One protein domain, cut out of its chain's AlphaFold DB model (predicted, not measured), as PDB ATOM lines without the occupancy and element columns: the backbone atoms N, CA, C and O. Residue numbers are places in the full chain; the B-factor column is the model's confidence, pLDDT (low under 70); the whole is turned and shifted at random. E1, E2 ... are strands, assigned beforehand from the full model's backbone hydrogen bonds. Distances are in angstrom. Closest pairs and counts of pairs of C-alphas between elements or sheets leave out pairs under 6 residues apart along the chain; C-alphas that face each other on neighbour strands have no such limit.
ATOM      1  N   LYS A  24     142.722 176.151 189.923       61.28
ATOM      2  CA  LYS A  24     143.466 175.100 189.222       61.28
ATOM      3  C   LYS A  24     144.745 175.568 188.523       61.28
ATOM      4  O   LYS A  24     145.674 174.773 188.446       61.28
ATOM      5  N   ARG A  25     144.819 176.806 188.016       70.31
ATOM      6  CA  ARG A  25     146.036 177.321 187.347       70.31
ATOM      7  C   ARG A  25     146.973 178.033 188.320       70.31
ATOM      8  O   ARG A  25     148.182 177.845 188.253       70.31
ATOM      9  N   ALA A  26     146.409 178.746 189.300       62.19
ATOM     10  CA  ALA A  26     147.174 179.401 190.367       62.19
ATOM     11  C   ALA A  26     148.010 178.410 191.200       62.19
ATOM     12  O   ALA A  26     149.125 178.733 191.607       62.19
ATOM     13  N   MET A  27     147.485 177.200 191.417       66.25
ATOM     14  CA  MET A  27     148.163 176.136 192.163       66.25
ATOM     15  C   MET A  27     149.122 175.296 191.310       66.25
ATOM     16  O   MET A  27     149.814 174.465 191.878       66.25
ATOM     17  N   ARG A  28     149.169 175.480 189.981       68.00
ATOM     18  CA  ARG A  28     149.949 174.633 189.057       68.00
ATOM     19  C   ARG A  28     151.401 175.095 188.907       68.00
ATOM     20  O   ARG A  28     152.299 174.271 188.849       68.00
ATOM     21  N   VAL A  29     151.623 176.412 188.905       67.50
ATOM     22  CA  VAL A  29     152.950 177.048 188.726       67.50
ATOM     23  C   VAL A  29     153.484 177.626 190.053       67.50
ATOM     24  O   VAL A  29     154.333 178.511 190.084       67.50
ATOM     25  N   SER A  30     152.946 177.151 191.181       64.06
ATOM     26  CA  SER A  30     153.381 177.537 192.527       64.06
ATOM     27  C   SER A  30     154.404 176.530 193.065       64.06
ATOM     28  O   SER A  30     154.192 175.331 192.897       64.06
ATOM     29  N   PRO A  31     155.432 176.960 193.820       61.47
ATOM     30  CA  PRO A  31     156.279 176.059 194.605       61.47
ATOM     31  C   PRO A  31     155.492 175.203 195.613       61.47
ATOM     32  O   PRO A  31     156.016 174.229 196.137       61.47
ATOM     33  N   LEU A  32     154.242 175.579 195.912       59.97
ATOM     34  CA  LEU A  32     153.323 174.850 196.791       59.97
ATOM     35  C   LEU A  32     152.458 173.819 196.037       59.97
ATOM     36  O   LEU A  32     151.586 173.193 196.643       59.97
ATOM     37  N   ALA A  33     152.654 173.663 194.724       62.88
ATOM     38  CA  ALA A  33     152.016 172.618 193.935       62.88
ATOM     39  C   ALA A  33     152.504 171.240 194.408       62.88
ATOM     40  O   ALA A  33     153.698 171.017 194.581       62.88
ATOM     41  N   LYS A  34     151.581 170.292 194.597       50.25
ATOM     42  CA  LYS A  34     151.886 168.936 195.092       50.25
ATOM     43  C   LYS A  34     152.717 168.065 194.130       50.25
ATOM     44  O   LYS A  34     153.115 166.980 194.531       50.25
ATOM     45  N   GLU A  35     152.965 168.516 192.899       52.06
ATOM     46  CA  GLU A  35     153.525 167.712 191.798       52.06
ATOM     47  C   GLU A  35     154.705 168.407 191.095       52.06
ATOM     48  O   GLU A  35     154.766 168.469 189.871       52.06
ATOM     49  N   VAL A  36     155.661 168.955 191.847       53.41
ATOM     50  CA  VAL A  36     156.983 169.234 191.263       53.41
ATOM     51  C   VAL A  36     157.838 167.988 191.481       53.41
ATOM     52  O   VAL A  36     158.424 167.814 192.548       53.41
ATOM     53  N   GLU A  37     157.879 167.088 190.494       47.97
ATOM     54  CA  GLU A  37     158.916 166.051 190.446       47.97
ATOM     55  C   GLU A  37     160.263 166.753 190.260       47.97
ATOM     56  O   GLU A  37     160.601 167.234 189.179       47.97
ATOM     57  N   VAL A  38     161.023 166.864 191.349       48.59
ATOM     58  CA  VAL A  38     162.381 167.408 191.316       48.59
ATOM     59  C   VAL A  38     163.279 166.377 190.634       48.59
ATOM     60  O   VAL A  38     163.805 165.464 191.266       48.59
ATOM     61  N   SER A  39     163.418 166.510 189.317       47.31
ATOM     62  CA  SER A  39     164.474 165.871 188.540       47.31
ATOM     63  C   SER A  39     165.775 166.651 188.745       47.31
ATOM     64  O   SER A  39     165.809 167.864 188.542       47.31
ATOM     65  N   PHE A  40     166.852 165.963 189.133       48.66
ATOM     66  CA  PHE A  40     168.176 166.566 189.344       48.66
ATOM     67  C   PHE A  40     168.835 167.090 188.051       48.66
ATOM     68  O   PHE A  40     169.853 167.771 188.138       48.66
ATOM     69  N   ASP A  41     168.241 166.825 186.881       55.06
ATOM     70  CA  ASP A  41     168.701 167.324 185.578       55.06
ATOM     71  C   ASP A  41     168.020 168.640 185.147       55.06
ATOM     72  O   ASP A  41     168.346 169.184 184.091       55.06
ATOM     73  N   GLN A  42     167.063 169.172 185.920       58.09
ATOM     74  CA  GLN A  42     166.392 170.435 185.593       58.09
ATOM     75  C   GLN A  42     166.922 171.599 186.438       58.09
ATOM     76  O   GLN A  42     166.797 171.611 187.662       58.09
ATOM     77  N   GLU A  43     167.458 172.626 185.774       63.34
ATOM     78  CA  GLU A  43     167.795 173.910 186.398       63.34
ATOM     79  C   GLU A  43     166.507 174.620 186.852       63.34
ATOM     80  O   GLU A  43     165.833 175.296 186.074       63.34
ATOM     81  N   ALA A  44     166.135 174.449 188.121       69.44
ATOM     82  CA  ALA A  44     165.043 175.192 188.738       69.44
ATOM     83  C   ALA A  44     165.576 176.473 189.398       69.44
ATOM     84  O   ALA A  44     166.457 176.426 190.259       69.44
ATOM     85  N   VAL A  45     165.005 177.625 189.042       75.94
ATOM     86  CA  VAL A  45     165.302 178.918 189.677       75.94
ATOM     87  C   VAL A  45     164.107 179.325 190.530       75.94
ATOM     88  O   VAL A  45     163.013 179.549 190.013       75.94
ATOM     89  N   ASN A  46     164.313 179.448 191.842       77.44
ATOM     90  CA  ASN A  46     163.266 179.826 192.790       77.44
ATOM     91  C   ASN A  46     163.664 181.079 193.585       77.44
ATOM     92  O   ASN A  46     164.426 181.011 194.546       77.44
ATOM     93  N   LEU A  47     163.114 182.223 193.181       77.94
ATOM     94  CA  LEU A  47     163.218 183.525 193.846       77.94
ATOM     95  C   LEU A  47     161.822 184.002 194.276       77.94
ATOM     96  O   LEU A  47     161.420 185.143 194.030       77.94
ATOM     97  N   TRP A  48     161.036 183.096 194.854       67.25
ATOM     98  CA  TRP A  48     159.658 183.361 195.254       67.25
ATOM     99  C   TRP A  48     159.517 184.589 196.183       67.25
ATOM    100  O   TRP A  48     160.314 184.731 197.114       67.25
ATOM    101  N   PRO A  49     158.492 185.456 196.005       65.50
ATOM    102  CA  PRO A  49     157.426 185.413 194.992       65.50
ATOM    103  C   PRO A  49     157.774 186.143 193.682       65.50
ATOM    104  O   PRO A  49     156.920 186.289 192.809       65.50
ATOM    105  N   PHE A  50     158.999 186.645 193.536       73.44
ATOM    106  CA  PHE A  50     159.371 187.535 192.435       73.44
ATOM    107  C   PHE A  50     159.585 186.796 191.119       73.44
ATOM    108  O   PHE A  50     159.178 187.292 190.070       73.44
ATOM    109  N   TYR A  51     160.191 185.613 191.176       80.06
ATOM    110  CA  TYR A  51     160.437 184.791 190.000       80.06
ATOM    111  C   TYR A  51     160.504 183.308 190.370       80.06
ATOM    112  O   TYR A  51     161.136 182.937 191.356       80.06
ATOM    113  N   PHE A  52     159.871 182.462 189.571       81.81
ATOM    114  CA  PHE A  52     159.974 181.010 189.649       81.81
ATOM    115  C   PHE A  52     160.053 180.452 188.228       81.81
ATOM    116  O   PHE A  52     159.297 180.896 187.366       81.81
ATOM    117  N   ASN A  53     160.950 179.505 187.974       82.88
ATOM    118  CA  ASN A  53     161.038 178.790 186.704       82.88
ATOM    119  C   ASN A  53     161.498 177.351 186.950       82.88
ATOM    120  O   ASN A  53     162.523 177.137 187.600       82.88
ATOM    121  N   ALA A  54     160.735 176.386 186.443       78.00
ATOM    122  CA  ALA A  54     161.073 174.971 186.449       78.00
ATOM    123  C   ALA A  54     160.475 174.290 185.208       78.00
ATOM    124  O   ALA A  54     159.262 174.340 184.988       78.00
ATOM    125  N   GLY A  55     161.321 173.656 184.388       72.06
ATOM    126  CA  GLY A  55     160.875 172.732 183.337       72.06
ATOM    127  C   GLY A  55     159.894 173.319 182.311       72.06
ATOM    128  O   GLY A  55     158.959 172.638 181.901       72.06
ATOM    129  N   GLY A  56     160.063 174.587 181.916       74.75
ATOM    130  CA  GLY A  56     159.180 175.259 180.947       74.75
ATOM    131  C   GLY A  56     157.908 175.871 181.546       74.75
ATOM    132  O   GLY A  56     157.109 176.449 180.810       74.75
ATOM    133  N   SER A  57     157.741 175.796 182.868       80.56
ATOM    134  CA  SER A  57     156.724 176.542 183.611       80.56
ATOM    135  C   SER A  57     157.386 177.659 184.410       80.56
ATOM    136  O   SER A  57     158.388 177.428 185.086       80.56
ATOM    137  N   GLY A  58     156.832 178.868 184.367       84.19
ATOM    138  CA  GLY A  58     157.392 180.004 185.088       84.19
ATOM    139  C   GLY A  58     156.349 180.974 185.618       84.19
ATOM    140  O   GLY A  58     155.266 181.118 185.058       84.19
ATOM    141  N   ALA A  59     156.685 181.652 186.711       82.19
ATOM    142  CA  ALA A  59     155.887 182.705 187.319       82.19
ATOM    143  C   ALA A  59     156.750 183.944 187.588       82.19
ATOM    144  O   ALA A  59     157.891 183.842 188.034       82.19
ATOM    145  N   ILE A  60     156.190 185.121 187.325       81.25
ATOM    146  CA  ILE A  60     156.802 186.429 187.557       81.25
ATOM    147  C   ILE A  60     155.862 187.213 188.469       81.25
ATOM    148  O   ILE A  60     154.681 187.377 188.152       81.25
ATOM    149  N   LEU A  61     156.389 187.707 189.592       77.50
ATOM    150  CA  LEU A  61     155.636 188.460 190.600       77.50
ATOM    151  C   LEU A  61     154.339 187.740 190.986       77.50
ATOM    152  O   LEU A  61     153.253 188.304 190.876       77.50
ATOM    153  N   TRP A  62     154.434 186.467 191.366       71.50
ATOM    154  CA  TRP A  62     153.262 185.622 191.576       71.50
ATOM    155  C   TRP A  62     152.252 186.284 192.540       71.50
ATOM    156  O   TRP A  62     152.663 186.799 193.585       71.50
ATOM    157  N   PRO A  63     150.936 186.279 192.231       66.81
ATOM    158  CA  PRO A  63     150.257 185.602 191.117       66.81
ATOM    159  C   PRO A  63     150.060 186.481 189.864       66.81
ATOM    160  O   PRO A  63     149.136 186.238 189.085       66.81
ATOM    161  N   LEU A  64     150.858 187.533 189.668       77.19
ATOM    162  CA  LEU A  64     150.634 188.526 188.616       77.19
ATOM    163  C   LEU A  64     150.804 187.946 187.210       77.19
ATOM    164  O   LEU A  64     149.913 188.128 186.389       77.19
ATOM    165  N   ALA A  65     151.896 187.237 186.928       82.31
ATOM    166  CA  ALA A  65     152.101 186.600 185.633       82.31
ATOM    167  C   ALA A  65     152.627 185.169 185.780       82.31
ATOM    168  O   ALA A  65     153.486 184.904 186.617       82.31
ATOM    169  N   ASP A  66     152.122 184.248 184.964       84.88
ATOM    170  CA  ASP A  66     152.652 182.886 184.856       84.88
ATOM    171  C   ASP A  66     152.437 182.288 183.465       84.88
ATOM    172  O   ASP A  66     151.610 182.766 182.688       84.88
ATOM    173  N   PHE A  67     153.187 181.240 183.153       86.19
ATOM    174  CA  PHE A  67     153.099 180.487 181.913       86.19
ATOM    175  C   PHE A  67     153.479 179.021 182.139       86.19
ATOM    176  O   PHE A  67     154.334 178.713 182.966       86.19
ATOM    177  N   ASP A  68     152.824 178.129 181.407       85.12
ATOM    178  CA  ASP A  68     153.085 176.692 181.341       85.12
ATOM    179  C   ASP A  68     152.697 176.163 179.943       85.12
ATOM    180  O   ASP A  68     152.280 176.916 179.060       85.12
ATOM    181  N   ALA A  69     152.808 174.851 179.726       82.69
ATOM    182  CA  ALA A  69     152.419 174.224 178.461       82.69
ATOM    183  C   ALA A  69     150.911 174.335 178.140       82.69
ATOM    184  O   ALA A  69     150.516 174.129 176.992       82.69
ATOM    185  N   GLN A  70     150.058 174.634 179.128       79.56
ATOM    186  CA  GLN A  70     148.614 174.778 178.931       79.56
ATOM    187  C   GLN A  70     148.213 176.228 178.621       79.56
ATOM    188  O   GLN A  70     147.169 176.448 178.007       79.56
ATOM    189  N   GLY A  71     149.033 177.222 178.962       84.81
ATOM    190  CA  GLY A  71     148.826 178.608 178.547       84.81
ATOM    191  C   GLY A  71     149.635 179.618 179.354       84.81
ATOM    192  O   GLY A  71     150.574 179.272 180.064       84.81
ATOM    193  N   PHE A  72     149.247 180.891 179.267       86.94
ATOM    194  CA  PHE A  72     149.850 181.990 180.032       86.94
ATOM    195  C   PHE A  72     148.774 182.873 180.683       86.94
ATOM    196  O   PHE A  72     147.620 182.923 180.248       86.94
ATOM    197  N   ALA A  73     149.100 183.507 181.804       83.56
ATOM    198  CA  ALA A  73     148.255 184.455 182.519       83.56
ATOM    199  C   ALA A  73     149.032 185.734 182.809       83.56
ATOM    200  O   ALA A  73     150.179 185.688 183.238       83.56
ATOM    201  N   VAL A  74     148.357 186.866 182.640       82.62
ATOM    202  CA  VAL A  74     148.760 188.185 183.129       82.62
ATOM    203  C   VAL A  74     147.549 188.750 183.859       82.62
ATOM    204  O   VAL A  74     146.609 189.245 183.241       82.62
ATOM    205  N   ARG A  75     147.503 188.602 185.179       74.31
ATOM    206  CA  ARG A  75     146.320 188.885 185.994       74.31
ATOM    207  C   ARG A  75     146.221 190.366 186.375       74.31
ATOM    208  O   ARG A  75     147.243 191.010 186.587       74.31
ATOM    209  N   PRO A  76     144.992 190.905 186.491       64.62
ATOM    210  CA  PRO A  76     143.709 190.275 186.145       64.62
ATOM    211  C   PRO A  76     143.377 190.343 184.636       64.62
ATOM    212  O   PRO A  76     142.296 189.929 184.228       64.62
ATOM    213  N   PHE A  77     144.276 190.888 183.810       73.75
ATOM    214  CA  PHE A  77     144.014 191.287 182.424       73.75
ATOM    215  C   PHE A  77     143.663 190.145 181.475       73.75
ATOM    216  O   PHE A  77     142.677 190.259 180.752       73.75
ATOM    217  N   TYR A  78     144.440 189.067 181.453       83.38
ATOM    218  CA  TYR A  78     144.254 187.955 180.528       83.38
ATOM    219  C   TYR A  78     144.653 186.628 181.162       83.38
ATOM    220  O   TYR A  78     145.685 186.533 181.825       83.38
ATOM    221  N   VAL A  79     143.859 185.588 180.926       85.25
ATOM    222  CA  VAL A  79     144.195 184.209 181.293       85.25
ATOM    223  C   VAL A  79     143.805 183.295 180.143       85.25
ATOM    224  O   VAL A  79     142.649 183.298 179.720       85.25
ATOM    225  N   GLN A  80     144.751 182.479 179.693       86.75
ATOM    226  CA  GLN A  80     144.503 181.328 178.835       86.75
ATOM    227  C   GLN A  80     144.891 180.047 179.580       86.75
ATOM    228  O   GLN A  80     145.988 179.970 180.131       86.75
ATOM    229  N   ASP A  81     143.996 179.060 179.617       84.25
ATOM    230  CA  ASP A  81     144.256 177.709 180.137       84.25
ATOM    231  C   ASP A  81     143.619 176.686 179.184       84.25
ATOM    232  O   ASP A  81     142.398 176.535 179.104       84.25
ATOM    233  N   GLY A  82     144.445 176.043 178.364       85.75
ATOM    234  CA  GLY A  82     144.004 175.199 177.261       85.75
ATOM    235  C   GLY A  82     143.129 175.968 176.263       85.75
ATOM    236  O   GLY A  82     143.585 176.890 175.582       85.75
ATOM    237  N   ARG A  83     141.860 175.554 176.158       85.19
ATOM    238  CA  ARG A  83     140.841 176.172 175.286       85.19
ATOM    239  C   ARG A  83     140.035 177.268 175.983       85.19
ATOM    240  O   ARG A  83     139.249 177.946 175.325       85.19
ATOM    241  N   GLU A  84     140.206 177.433 177.290       86.94
ATOM    242  CA  GLU A  84     139.540 178.480 178.053       86.94
ATOM    243  C   GLU A  84     140.348 179.772 177.970       86.94
ATOM    244  O   GLU A  84     141.568 179.791 178.151       86.94
ATOM    245  N   ARG A  85     139.656 180.871 177.680       87.62
ATOM    246  CA  ARG A  85     140.230 182.211 177.593       87.62
ATOM    247  C   ARG A  85     139.388 183.158 178.422       87.62
ATOM    248  O   ARG A  85     138.165 183.060 178.436       87.62
ATOM    249  N   SER A  86     140.033 184.108 179.081       85.31
ATOM    250  CA  SER A  86     139.347 185.202 179.757       85.31
ATOM    251  C   SER A  86     140.133 186.493 179.641       85.31
ATOM    252  O   SER A  86     141.364 186.493 179.634       85.31
ATOM    253  N   VAL A  87     139.396 187.595 179.545       81.75
ATOM    254  CA  VAL A  87     139.920 188.959 179.583       81.75
ATOM    255  C   VAL A  87     139.212 189.661 180.729       81.75
ATOM    256  O   VAL A  87     137.981 189.695 180.752       81.75
ATOM    257  N   LEU A  88     139.977 190.220 181.668       76.56
ATOM    258  CA  LEU A  88     139.457 190.936 182.837       76.56
ATOM    259  C   LEU A  88     138.403 190.119 183.594       76.56
ATOM    260  O   LEU A  88     137.298 190.597 183.846       76.56
ATOM    261  N   PHE A  89     138.713 188.860 183.914       69.56
ATOM    262  CA  PHE A  89     137.782 187.983 184.623       69.56
ATOM    263  C   PHE A  89     137.229 188.676 185.891       69.56
ATOM    264  O   PHE A  89     138.019 189.256 186.641       69.56
ATOM    265  N   PRO A  90     135.906 188.634 186.160       64.56
ATOM    266  CA  PRO A  90     134.869 187.828 185.502       64.56
ATOM    267  C   PRO A  90     134.148 188.513 184.326       64.56
ATOM    268  O   PRO A  90     133.096 188.034 183.915       64.56
ATOM    269  N   LEU A  91     134.650 189.625 183.779       70.81
ATOM    270  CA  LEU A  91     133.929 190.404 182.763       70.81
ATOM    271  C   LEU A  91     133.756 189.664 181.435       70.81
ATOM    272  O   LEU A  91     132.703 189.790 180.814       70.81
ATOM    273  N   SER A  92     134.753 188.889 181.011       83.44
ATOM    274  CA  SER A  92     134.679 188.112 179.774       83.44
ATOM    275  C   SER A  92     135.421 186.792 179.922       83.44
ATOM    276  O   SER A  92     136.602 186.782 180.281       83.44
ATOM    277  N   ALA A  93     134.763 185.682 179.599       85.25
ATOM    278  CA  ALA A  93     135.407 184.382 179.476       85.25
ATOM    279  C   ALA A  93     134.688 183.501 178.457       85.25
ATOM    280  O   ALA A  93     133.465 183.538 178.334       85.25
TER     281      ALA A  93
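Overview. This is residues 24 to 93 of the 653 residues of an uncharacterized protein of Victivallis vadensis (UniProt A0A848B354). Little of it is regular structure: seven short strands side by side make one antiparallel wall, with unnamed residues 24 to 35 over one face. The 70 printed residues have strands E1 to E7, in sheet order as in chain order, and no named helix: all strand, with 27 residues in named elements. The whole is compact, radius of gyration of the C-alphas 12.5 A, and spans 42 by 23 by 17 A.

Along the chain. E1 is residues 45 to 47, 6.6 A, from C-alpha 45 at (165.302, 178.918, 189.677). E2 is 51 to 54, 10.5 A; E3 57 to 60, 10.6 A; E4 65 to 68, 10.8 A; E5 71 to 74, 10.6 A; E6 78 to 81, 10.3 A; E7 84 to 87, 10.6 A, ending at (139.920, 188.959, 179.583).

Arrangement. The strands form a meander, each the antiparallel neighbour of the one before. In hairpin E3 and E4, at 176 degrees, N 60 and O 65 are within hydrogen-bond range, 2.8 A. Edge strands E1 and E7 are apart.

Size, cuts and confidence. The C-alphas farthest apart, Phe 40 and Leu 91, are 42.2 A apart. The printed part has no cut; its six links between strands are tight. Residues 26 to 44 are among 26 under pLDDT 70.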